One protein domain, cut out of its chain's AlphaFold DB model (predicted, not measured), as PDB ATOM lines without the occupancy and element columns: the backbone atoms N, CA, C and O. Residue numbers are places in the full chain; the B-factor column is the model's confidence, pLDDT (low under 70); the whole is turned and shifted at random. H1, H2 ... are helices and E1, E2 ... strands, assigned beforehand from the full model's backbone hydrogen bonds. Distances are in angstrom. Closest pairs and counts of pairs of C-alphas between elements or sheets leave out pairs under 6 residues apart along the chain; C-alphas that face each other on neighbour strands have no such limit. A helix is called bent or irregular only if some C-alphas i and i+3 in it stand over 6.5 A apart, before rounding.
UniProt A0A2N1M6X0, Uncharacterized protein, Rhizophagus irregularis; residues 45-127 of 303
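AT A GLANCE: This is residues 45 to 127 of the 303 residues of an uncharacterized protein of Rhizophagus irregularis (UniProt A0A2N1M6X0). One strongly twisted sheet of six strands, E1 to E6, makes a wall, with the single helix H1 packed on one of its faces and a long loop, residues 58 to 73, folding back on itself at one end. The strands follow each other side by side as a meander, each the antiparallel neighbour of the one before, in the order E1, E2, E3, E4, E5, E6, and H1 comes last along the chain. The printed part has 83 residues with six named strands and one named helix, and its class is mostly strand. It is compact, with a radius of gyration of the C-alphas of 12.5 A, and its outline is elongated, spanning 37 by 24 by 24 A.

IN THESE COORDINATES: E1, residues 45 to 47, begins at C-alpha 45, (34.514, -47.607, 27.193). E2, residues 52 to 57, is 15.4 A from first to last C-alpha. E3, residues 74 to 81, is 21.0 A long and bends by 54 degrees at residue 78. E4, residues 84 to 93, is the longest strand at 27.8 A and begins at C-alpha 84, (47.185, -40.999, 43.991). E5, residues 96 to 103, measures 22.7 A, and E6, residues 106 to 113, measures 21.1 A. H1, residues 116 to 125, is 13.9 A long and ends at C-alpha 125, (55.377, -34.629, 31.550).

HOW THE PARTS SIT: E1 and E6 are the edge strands of the sheet. E1 and E2 form a hairpin, with N 46 and O 53 within hydrogen-bond range at 2.8 A. In the hairpin of E2 and E3, N 54 and O 76 are 2.7 A apart. E3 and E4 are antiparallel at 153 degrees between their directions, with N 88 and O 77 at 2.8 A. E4 and E5 stand at 156 degrees, with N 89 and O 100 at 2.8 A. E5 and E6 stand at 161 degrees, with N 103 and O 106 at 2.8 A. H1 is on the sheet at a height of 7.5 A, giving two layers, a helix on one face of a sheet. H1 lies over none of the strands, but only just, with 2 of its C-alphas falling on E5 and 2 on E6. The closest C-alphas of E5 and H1 are those of Cys 97 and Pro 116, 6.1 A apart. The closest of E6 and H1 are those of Glu 113 and Ile 119, 6.7 A apart. In H1 every O i to N i+4 pair is within hydrogen-bond range. E1 and E6 are apart.

THE WHOLE: The two C-alphas farthest apart are those of Lys 62 and Lys 83, at 37.5 A. The printed part has no cut. The link from E2 to E3, 16 residues, is long, and the other links are tight. The mean pLDDT of the printed part is 77.6, and residues 49 to 50 and 114 to 127 are under 70.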
ATOM      1  N   PHE A  45      33.106 -47.629  26.842       79.12
ATOM      2  CA  PHE A  45      34.514 -47.607  27.193       79.12
ATOM      3  C   PHE A  45      35.371 -47.774  25.944       79.12
ATOM      4  O   PHE A  45      35.158 -48.684  25.145       79.12
ATOM      5  N   VAL A  46      36.374 -46.916  25.817       78.25
ATOM      6  CA  VAL A  46      37.495 -47.080  24.903       78.25
ATOM      7  C   VAL A  46      38.690 -47.525  25.724       78.25
ATOM      8  O   VAL A  46      39.102 -46.861  26.677       78.25
ATOM      9  N   ASN A  47      39.255 -48.664  25.349       75.62
ATOM     10  CA  ASN A  47      40.474 -49.160  25.966       75.62
ATOM     11  C   ASN A  47      41.667 -48.533  25.244       75.62
ATOM     12  O   ASN A  47      41.942 -48.879  24.097       75.62
ATOM     13  N   LEU A  48      42.358 -47.608  25.913       70.75
ATOM     14  CA  LEU A  48      43.642 -47.067  25.468       70.75
ATOM     15  C   LEU A  48      44.781 -47.695  26.286       70.75
ATOM     16  O   LEU A  48      44.561 -48.262  27.355       70.75
ATOM     17  N   GLU A  49      46.014 -47.580  25.791       58.38
ATOM     18  CA  GLU A  49      47.200 -48.309  26.284       58.38
ATOM     19  C   GLU A  49      47.478 -48.170  27.795       58.38
ATOM     20  O   GLU A  49      48.046 -49.076  28.405       58.38
ATOM     21  N   LEU A  50      47.082 -47.052  28.408       64.75
ATOM     22  CA  LEU A  50      47.314 -46.755  29.828       64.75
ATOM     23  C   LEU A  50      46.034 -46.487  30.619       64.75
ATOM     24  O   LEU A  50      46.071 -46.449  31.850       64.75
ATOM     25  N   VAL A  51      44.920 -46.250  29.927       75.88
ATOM     26  CA  VAL A  51      43.694 -45.729  30.524       75.88
ATOM     27  C   VAL A  51      42.467 -46.315  29.849       75.88
ATOM     28  O   VAL A  51      42.389 -46.440  28.630       75.88
ATOM     29  N   HIS A  52      41.471 -46.631  30.668       79.69
ATOM     30  CA  HIS A  52      40.125 -46.911  30.196       79.69
ATOM     31  C   HIS A  52      39.367 -45.590  30.148       79.69
ATOM     32  O   HIS A  52      39.098 -44.993  31.196       79.69
ATOM     33  N   VAL A  53      39.069 -45.126  28.938       84.81
ATOM     34  CA  VAL A  53      38.330 -43.886  28.714       84.81
ATOM     35  C   VAL A  53      36.853 -44.214  28.637       84.81
ATOM     36  O   VAL A  53      36.422 -44.978  27.783       84.81
ATOM     37  N   PHE A  54      36.070 -43.636  29.529       88.56
ATOM     38  CA  PHE A  54      34.622 -43.673  29.488       88.56
ATOM     39  C   PHE A  54      34.112 -42.465  28.709       88.56
ATOM     40  O   PHE A  54      34.250 -41.330  29.167       88.56
ATOM     41  N   VAL A  55      33.539 -42.701  27.534       85.56
ATOM     42  CA  VAL A  55      32.912 -41.672  26.700       85.56
ATOM     43  C   VAL A  55      31.424 -41.672  27.006       85.56
ATOM     44  O   VAL A  55      30.773 -42.709  26.901       85.56
ATOM     45  N   PHE A  56      30.889 -40.520  27.399       88.06
ATOM     46  CA  PHE A  56      29.485 -40.377  27.796       88.06
ATOM     47  C   PHE A  56      28.807 -39.134  27.198       88.06
ATOM     48  O   PHE A  56      27.657 -38.847  27.520       88.06
ATOM     49  N   GLY A  57      29.490 -38.436  26.291       84.88
ATOM     50  CA  GLY A  57      28.898 -37.458  25.386       84.88
ATOM     51  C   GLY A  57      29.650 -37.456  24.061       84.88
ATOM     52  O   GLY A  57      30.882 -37.511  24.056       84.88
ATOM     53  N   ILE A  58      28.925 -37.393  22.945       83.25
ATOM     54  CA  ILE A  58      29.498 -37.288  21.601       83.25
ATOM     55  C   ILE A  58      28.961 -36.038  20.929       83.25
ATOM     56  O   ILE A  58      27.758 -35.808  20.872       83.25
ATOM     57  N   ALA A  59      29.878 -35.282  20.345       84.38
ATOM     58  CA  ALA A  59      29.579 -34.255  19.371       84.38
ATOM     59  C   ALA A  59      30.710 -34.214  18.347       84.38
ATOM     60  O   ALA A  59      31.858 -34.532  18.669       84.38
ATOM     61  N   LYS A  60      30.384 -33.833  17.112       83.19
ATOM     62  CA  LYS A  60      31.331 -33.757  15.997       83.19
ATOM     63  C   LYS A  60      31.549 -32.304  15.600       83.19
ATOM     64  O   LYS A  60      30.599 -31.530  15.540       83.19
ATOM     65  N   SER A  61      32.782 -31.957  15.261       84.12
ATOM     66  CA  SER A  61      33.127 -30.677  14.647       84.12
ATOM     67  C   SER A  61      34.035 -30.873  13.430       84.12
ATOM     68  O   SER A  61      34.432 -31.989  13.087       84.12
ATOM     69  N   LYS A  62      34.362 -29.767  12.754       81.62
ATOM     70  CA  LYS A  62      35.397 -29.732  11.710       81.62
ATOM     71  C   LYS A  62      36.801 -29.480  12.281       81.62
ATOM     72  O   LYS A  62      37.747 -29.380  11.508       81.62
ATOM     73  N   ASN A  63      36.943 -29.365  13.603       74.50
ATOM     74  CA  ASN A  63      38.210 -29.047  14.246       74.50
ATOM     75  C   ASN A  63      39.107 -30.294  14.324       74.50
ATOM     76  O   ASN A  63      38.927 -31.167  15.176       74.50
ATOM     77  N   SER A  64      40.093 -30.377  13.429       76.88
ATOM     78  CA  SER A  64      41.049 -31.489  13.387       76.88
ATOM     79  C   SER A  64      41.970 -31.537  14.608       76.88
ATOM     80  O   SER A  64      42.424 -32.620  14.968       76.88
ATOM     81  N   GLN A  65      42.209 -30.407  15.286       70.94
ATOM     82  CA  GLN A  65      43.034 -30.357  16.501       70.94
ATOM     83  C   GLN A  65      42.362 -31.048  17.695       70.94
ATOM     84  O   GLN A  65      43.027 -31.425  18.655       70.94
ATOM     85  N   TRP A  66      41.043 -31.235  17.638       72.62
ATOM     86  CA  TRP A  66      40.266 -31.960  18.646       72.62
ATOM     87  C   TRP A  66      39.963 -33.399  18.224       72.62
ATOM     88  O   TRP A  66      39.054 -34.026  18.765       72.62
ATOM     89  N   GLY A  67      40.650 -33.914  17.199       75.56
ATOM     90  CA  GLY A  67      40.310 -35.211  16.613       75.56
ATOM     91  C   GLY A  67      38.877 -35.244  16.074       75.56
ATOM     92  O   GLY A  67      38.229 -36.287  16.122       75.56
ATOM     93  N   TYR A  68      38.376 -34.101  15.589       79.50
ATOM     94  CA  TYR A  68      37.005 -33.898  15.108       79.50
ATOM     95  C   TYR A  68      35.908 -33.971  16.185       79.50
ATOM     96  O   TYR A  68      34.723 -33.985  15.838       79.50
ATOM     97  N   ALA A  69      36.261 -33.971  17.474       82.81
ATOM     98  CA  ALA A  69      35.295 -33.788  18.556       82.81
ATOM     99  C   ALA A  69      34.699 -32.370  18.519       82.81
ATOM    100  O   ALA A  69      35.345 -31.429  18.063       82.81
ATOM    101  N   GLY A  70      33.451 -32.211  18.952       83.81
ATOM    102  CA  GLY A  70      32.745 -30.929  18.999       83.81
ATOM    103  C   GLY A  70      32.182 -30.596  20.375       83.81
ATOM    104  O   GLY A  70      32.288 -31.385  21.314       83.81
ATOM    105  N   VAL A  71      31.554 -29.423  20.472       86.75
ATOM    106  CA  VAL A  71      30.882 -28.948  21.690       86.75
ATOM    107  C   VAL A  71      29.791 -29.939  22.097       86.75
ATOM    108  O   VAL A  71      28.900 -30.244  21.307       86.75
ATOM    109  N   GLY A  72      29.891 -30.469  23.318       83.88
ATOM    110  CA  GLY A  72      29.043 -31.560  23.816       83.88
ATOM    111  C   GLY A  72      29.730 -32.928  23.888       83.88
ATOM    112  O   GLY A  72      29.179 -33.852  24.492       83.88
ATOM    113  N   PHE A  73      30.947 -33.075  23.350       88.56
ATOM    114  CA  PHE A  73      31.767 -34.253  23.624       88.56
ATOM    115  C   PHE A  73      32.215 -34.255  25.089       88.56
ATOM    116  O   PHE A  73      32.716 -33.246  25.597       88.56
ATOM    117  N   LYS A  74      32.051 -35.403  25.754       90.50
ATOM    118  CA  LYS A  74      32.453 -35.604  27.147       90.50
ATOM    119  C   LYS A  74      33.065 -36.978  27.353       90.50
ATOM    120  O   LYS A  74      32.481 -38.003  26.979       90.50
ATOM    121  N   SER A  75      34.221 -37.003  27.997       91.19
ATOM    122  CA  SER A  75      34.910 -38.238  28.346       91.19
ATOM    123  C   SER A  75      35.514 -38.162  29.741       91.19
ATOM    124  O   SER A  75      35.647 -37.096  30.342       91.19
ATOM    125  N   SER A  76      35.849 -39.317  30.299       91.06
ATOM    126  CA  SER A  76      36.552 -39.388  31.569       91.06
ATOM    127  C   SER A  76      37.464 -40.594  31.630       91.06
ATOM    128  O   SER A  76      37.196 -41.617  31.005       91.06
ATOM    129  N   PHE A  77      38.539 -40.503  32.397       88.06
ATOM    130  CA  PHE A  77      39.407 -41.645  32.648       88.06
ATOM    131  C   PHE A  77      40.084 -41.535  34.008       88.06
ATOM    132  O   PHE A  77      40.240 -40.458  34.580       88.06
ATOM    133  N   LEU A  78      40.483 -42.684  34.546       84.94
ATOM    134  CA  LEU A  78      41.207 -42.754  35.809       84.94
ATOM    135  C   LEU A  78      42.700 -42.870  35.530       84.94
ATOM    136  O   LEU A  78      43.123 -43.785  34.827       84.94
ATOM    137  N   PHE A  79      43.489 -41.991  36.139       83.31
ATOM    138  CA  PHE A  79      44.942 -42.014  36.016       83.31
ATOM    139  C   PHE A  79      45.617 -41.713  37.355       83.31
ATOM    140  O   PHE A  79      45.036 -41.076  38.236       83.31
ATOM    141  N   GLN A  80      46.833 -42.225  37.541       77.00
ATOM    142  CA  GLN A  80      47.588 -42.057  38.777       77.00
ATOM    143  C   GLN A  80      48.539 -40.864  38.662       77.00
ATOM    144  O   GLN A  80      49.527 -40.927  37.938       77.00
ATOM    145  N   LEU A  81      48.270 -39.808  39.428       73.31
ATOM    146  CA  LEU A  81      49.101 -38.609  39.535       73.31
ATOM    147  C   LEU A  81      49.689 -38.551  40.953       73.31
ATOM    148  O   LEU A  81      48.957 -38.750  41.921       73.31
ATOM    149  N   GLU A  82      51.001 -38.338  41.104       70.12
ATOM    150  CA  GLU A  82      51.668 -38.230  42.425       70.12
ATOM    151  C   GLU A  82      51.360 -39.403  43.387       70.12
ATOM    152  O   GLU A  82      51.158 -39.230  44.587       70.12
ATOM    153  N   LYS A  83      51.299 -40.634  42.856       72.00
ATOM    154  CA  LYS A  83      50.921 -41.862  43.596       72.00
ATOM    155  C   LYS A  83      49.475 -41.900  44.115       72.00
ATOM    156  O   LYS A  83      49.140 -42.773  44.911       72.00
ATOM    157  N   GLN A  84      48.603 -41.017  43.641       77.38
ATOM    158  CA  GLN A  84      47.185 -40.999  43.991       77.38
ATOM    159  C   GLN A  84      46.315 -41.132  42.739       77.38
ATOM    160  O   GLN A  84      46.637 -40.622  41.670       77.38
ATOM    161  N   ARG A  85      45.205 -41.866  42.857       82.62
ATOM    162  CA  ARG A  85      44.279 -42.087  41.741       82.62
ATOM    163  C   ARG A  85      43.363 -40.874  41.591       82.62
ATOM    164  O   ARG A  85      42.643 -40.533  42.531       82.62
ATOM    165  N   CYS A  86      43.384 -40.262  40.416       87.62
ATOM    166  CA  CYS A  86      42.577 -39.103  40.062       87.62
ATOM    167  C   CYS A  86      41.642 -39.453  38.901       87.62
ATOM    168  O   CYS A  86      41.969 -40.293  38.057       87.62
ATOM    169  N   LEU A  87      40.476 -38.813  38.871       89.25
ATOM    170  CA  LEU A  87      39.559 -38.848  37.739       89.25
ATOM    171  C   LEU A  87      39.798 -37.607  36.889       89.25
ATOM    172  O   LEU A  87      39.694 -36.490  37.384       89.25
ATOM    173  N   PHE A  88      40.098 -37.821  35.621       89.62
ATOM    174  CA  PHE A  88      40.174 -36.777  34.617       89.62
ATOM    175  C   PHE A  88      38.832 -36.736  33.902       89.62
ATOM    176  O   PHE A  88      38.342 -37.775  33.464       89.62
ATOM    177  N   LEU A  89      38.237 -35.555  33.822       89.69
ATOM    178  CA  LEU A  89      36.995 -35.280  33.112       89.69
ATOM    179  C   LEU A  89      37.315 -34.299  31.994       89.69
ATOM    180  O   LEU A  89      37.793 -33.207  32.282       89.69
ATOM    181  N   GLN A  90      37.068 -34.685  30.751       89.56
ATOM    182  CA  GLN A  90      37.298 -33.858  29.575       89.56
ATOM    183  C   GLN A  90      35.961 -33.430  28.975       89.56
ATOM    184  O   GLN A  90      35.092 -34.268  28.724       89.56
ATOM    185  N   GLU A  91      35.823 -32.134  28.712       90.31
ATOM    186  CA  GLU A  91      34.644 -31.511  28.115       90.31
ATOM    187  C   GLU A  91      35.084 -30.483  27.064       90.31
ATOM    188  O   GLU A  91      36.108 -29.822  27.233       90.31
ATOM    189  N   PHE A  92      34.316 -30.339  25.986       84.94
ATOM    190  CA  PHE A  92      34.513 -29.266  25.006       84.94
ATOM    191  C   PHE A  92      33.373 -28.251  25.119       84.94
ATOM    192  O   PHE A  92      32.206 -28.609  24.920       84.94
ATOM    193  N   GLU A  93      33.725 -27.007  25.440       82.31
ATOM    194  CA  GLU A  93      32.820 -25.874  25.683       82.31
ATOM    195  C   GLU A  93      33.345 -24.656  24.904       82.31
ATOM    196  O   GLU A  93      34.531 -24.352  24.999       82.31
ATOM    197  N   ASP A  94      32.483 -23.986  24.127       70.69
ATOM    198  CA  ASP A  94      32.723 -22.668  23.505       70.69
ATOM    199  C   ASP A  94      34.152 -22.455  22.952       70.69
ATOM    200  O   ASP A  94      34.867 -21.540  23.356       70.69
ATOM    201  N   ASP A  95      34.587 -23.341  22.047       70.44
ATOM    202  CA  ASP A  95      35.915 -23.339  21.399       70.44
ATOM    203  C   ASP A  95      37.131 -23.630  22.306       70.44
ATOM    204  O   ASP A  95      38.279 -23.461  21.892       70.44
ATOM    205  N   THR A  96      36.915 -24.174  23.505       78.69
ATOM    206  CA  THR A  96      37.988 -24.604  24.417       78.69
ATOM    207  C   THR A  96      37.838 -26.055  24.876       78.69
ATOM    208  O   THR A  96      36.736 -26.589  25.031       78.69
ATOM    209  N   CYS A  97      38.976 -26.715  25.100       82.31
ATOM    210  CA  CYS A  97      39.034 -28.006  25.773       82.31
ATOM    211  C   CYS A  97      39.228 -27.771  27.270       82.31
ATOM    212  O   CYS A  97      40.242 -27.218  27.706       82.31
ATOM    213  N   LYS A  98      38.276 -28.245  28.064       87.81
ATOM    214  CA  LYS A  98      38.296 -28.178  29.519       87.81
ATOM    215  C   LYS A  98      38.623 -29.545  30.090       87.81
ATOM    216  O   LYS A  98      37.968 -30.536  29.765       87.81
ATOM    217  N   VAL A  99      39.612 -29.608  30.975       88.25
ATOM    218  CA  VAL A  99      39.936 -30.837  31.713       88.25
ATOM    219  C   VAL A  99      39.897 -30.561  33.204       88.25
ATOM    220  O   VAL A  99      40.649 -29.743  33.729       88.25
ATOM    221  N   THR A 100      39.026 -31.281  33.900       88.81
ATOM    222  CA  THR A 100      38.887 -31.222  35.353       88.81
ATOM    223  C   THR A 100      39.535 -32.449  35.977       88.81
ATOM    224  O   THR A 100      39.192 -33.582  35.640       88.81
ATOM    225  N   ILE A 101      40.454 -32.232  36.916       88.50
ATOM    226  CA  ILE A 101      41.095 -33.301  37.684       88.50
ATOM    227  C   ILE A 101      40.418 -33.376  39.047       88.50
ATOM    228  O   ILE A 101      40.532 -32.459  39.862       88.50
ATOM    229  N   MET A 102      39.742 -34.487  39.314       86.75
ATOM    230  CA  MET A 102      39.087 -34.758  40.587       86.75
ATOM    231  C   MET A 102      39.846 -35.797  41.406       86.75
ATOM    232  O   MET A 102      40.279 -36.836  40.903       86.75
ATOM    233  N   GLN A 103      39.950 -35.550  42.706       84.25
ATOM    234  CA  GLN A 103      40.576 -36.435  43.674       84.25
ATOM    235  C   GLN A 103      39.698 -36.521  44.920       84.25
ATOM    236  O   GLN A 103      39.294 -35.497  45.455       84.25
ATOM    237  N   LYS A 104      39.395 -37.741  45.390       80.25
ATOM    238  CA  LYS A 104      38.540 -37.975  46.576       80.25
ATOM    239  C   LYS A 104      37.273 -37.095  46.570       80.25
ATOM    240  O   LYS A 104      36.983 -36.418  47.548       80.25
ATOM    241  N   THR A 105      36.576 -37.070  45.430       76.31
ATOM    242  CA  THR A 105      35.349 -36.281  45.181       76.31
ATOM    243  C   THR A 105      35.486 -34.753  45.277       76.31
ATOM    244  O   THR A 105      34.475 -34.063  45.329       76.31
ATOM    245  N   GLN A 106      36.705 -34.211  45.265       81.62
ATOM    246  CA  GLN A 106      36.979 -32.772  45.210       81.62
ATOM    247  C   GLN A 106      37.728 -32.416  43.924       81.62
ATOM    248  O   GLN A 106      38.534 -33.205  43.425       81.62
ATOM    249  N   ILE A 107      37.472 -31.225  43.385       85.62
ATOM    250  CA  ILE A 107      38.214 -30.695  42.237       85.62
ATOM    251  C   ILE A 107      39.602 -30.269  42.724       85.62
ATOM    252  O   ILE A 107      39.712 -29.405  43.589       85.62
ATOM    253  N   LYS A 108      40.660 -30.878  42.176       83.25
ATOM    254  CA  LYS A 108      42.057 -30.527  42.477       83.25
ATOM    255  C   LYS A 108      42.527 -29.375  41.590       83.25
ATOM    256  O   LYS A 108      43.130 -28.433  42.090       83.25
ATOM    257  N   LYS A 109      42.272 -29.469  40.281       83.38
ATOM    258  CA  LYS A 109      42.667 -28.478  39.268       83.38
ATOM    259  C   LYS A 109      41.708 -28.505  38.075       83.38
ATOM    260  O   LYS A 109      41.091 -29.540  37.805       83.38
ATOM    261  N   ILE A 110      41.621 -27.384  37.364       84.38
ATOM    262  CA  ILE A 110      40.879 -27.228  36.107       84.38
ATOM    263  C   ILE A 110      41.810 -26.561  35.095       84.38
ATOM    264  O   ILE A 110      42.458 -25.571  35.431       84.38
ATOM    265  N   TYR A 111      41.849 -27.095  33.880       81.12
ATOM    266  CA  TYR A 111      42.596 -26.549  32.750       81.12
ATOM    267  C   TYR A 111      41.639 -26.129  31.647       81.12
ATOM    268  O   TYR A 111      40.660 -26.833  31.393       81.12
ATOM    269  N   TYR A 112      41.976 -25.027  30.984       80.19
ATOM    270  CA  TYR A 112      41.323 -24.543  29.775       80.19
ATOM    271  C   TYR A 112      42.409 -24.341  28.730       80.19
ATOM    272  O   TYR A 112      43.276 -23.490  28.915       80.19
ATOM    273  N   GLU A 113      42.395 -25.138  27.668       74.38
ATOM    274  CA  GLU A 113      43.397 -25.040  26.606       74.38
ATOM    275  C   GLU A 113      42.783 -25.217  25.224       74.38
ATOM    276  O   GLU A 113      41.672 -25.723  25.046       74.38
ATOM    277  N   SER A 114      43.576 -24.826  24.229       61.22
ATOM    278  CA  SER A 114      43.209 -24.919  22.817       61.22
ATOM    279  C   SER A 114      43.138 -26.370  22.332       61.22
ATOM    280  O   SER A 114      42.342 -26.671  21.446       61.22
ATOM    281  N   THR A 115      43.946 -27.285  22.892       63.56
ATOM    282  CA  THR A 115      43.967 -28.704  22.492       63.56
ATOM    283  C   THR A 115      44.102 -29.663  23.687       63.56
ATOM    284  O   THR A 115      44.751 -29.329  24.681       63.56
ATOM    285  N   PRO A 116      43.532 -30.884  23.601       60.19
ATOM    286  CA  PRO A 116      43.655 -31.903  24.651       60.19
ATOM    287  C   PRO A 116      45.097 -32.341  24.940       60.19
ATOM    288  O   PRO A 116      45.447 -32.609  26.091       60.19
ATOM    289  N   ASP A 117      45.932 -32.401  23.898       63.09
ATOM    290  CA  ASP A 117      47.314 -32.878  23.990       63.09
ATOM    291  C   ASP A 117      48.180 -31.953  24.849       63.09
ATOM    292  O   ASP A 117      48.989 -32.432  25.641       63.09
ATOM    293  N   LEU A 118      47.963 -30.636  24.757       59.69
ATOM    294  CA  LEU A 118      48.658 -29.641  25.576       59.69
ATOM    295  C   LEU A 118      48.384 -29.863  27.069       59.69
ATOM    296  O   LEU A 118      49.325 -29.903  27.859       59.69
ATOM    297  N   ILE A 119      47.134 -30.116  27.459       58.53
ATOM    298  CA  ILE A 119      46.774 -30.332  28.869       58.53
ATOM    299  C   ILE A 119      47.388 -31.626  29.413       58.53
ATOM    300  O   ILE A 119      47.960 -31.651  30.507       58.53
ATOM    301  N   LEU A 120      47.276 -32.712  28.644       61.00
ATOM    302  CA  LEU A 120      47.858 -34.003  29.011       61.00
ATOM    303  C   LEU A 120      49.381 -33.900  29.116       61.00
ATOM    304  O   LEU A 120      49.967 -34.472  30.031       61.00
ATOM    305  N   SER A 121      50.012 -33.130  28.230       56.12
ATOM    306  CA  SER A 121      51.449 -32.877  28.257       56.12
ATOM    307  C   SER A 121      51.862 -32.106  29.518       56.12
ATOM    308  O   SER A 121      52.775 -32.538  30.213       56.12
ATOM    309  N   GLN A 122      51.138 -31.053  29.910       57.38
ATOM    310  CA  GLN A 122      51.492 -30.228  31.069       57.38
ATOM    311  C   GLN A 122      51.478 -31.022  32.390       57.38
ATOM    312  O   GLN A 122      52.421 -30.918  33.165       57.38
ATOM    313  N   GLU A 123      50.474 -31.864  32.659       58.19
ATOM    314  CA  GLU A 123      50.414 -32.602  33.940       58.19
ATOM    315  C   GLU A 123      51.117 -33.970  33.922       58.19
ATOM    316  O   GLU A 123      51.539 -34.447  34.978       58.19
ATOM    317  N   LEU A 124      51.263 -34.625  32.763       53.69
ATOM    318  CA  LEU A 124      51.913 -35.941  32.685       53.69
ATOM    319  C   LEU A 124      53.433 -35.847  32.482       53.69
ATOM    320  O   LEU A 124      54.154 -36.721  32.971       53.69
ATOM    321  N   ILE A 125      53.937 -34.793  31.827       51.62
ATOM    322  CA  ILE A 125      55.377 -34.629  31.550       51.62
ATOM    323  C   ILE A 125      56.159 -34.257  32.815       51.62
ATOM    324  O   ILE A 125      57.282 -34.717  32.986       51.62
ATOM    325  N   HIS A 126      55.570 -33.534  33.773       49.34
ATOM    326  CA  HIS A 126      56.281 -33.196  35.015       49.34
ATOM    327  C   HIS A 126      56.576 -34.400  35.937       49.34
ATOM    328  O   HIS A 126      57.353 -34.261  36.881       49.34
ATOM    329  N   ALA A 127      56.012 -35.586  35.675       55.31
ATOM    330  CA  ALA A 127      56.230 -36.785  36.494       55.31
ATOM    331  C   ALA A 127      56.959 -37.934  35.774       55.31
ATOM    332  O   ALA A 127      57.471 -38.839  36.444       55.31
TER     333      ALA A 127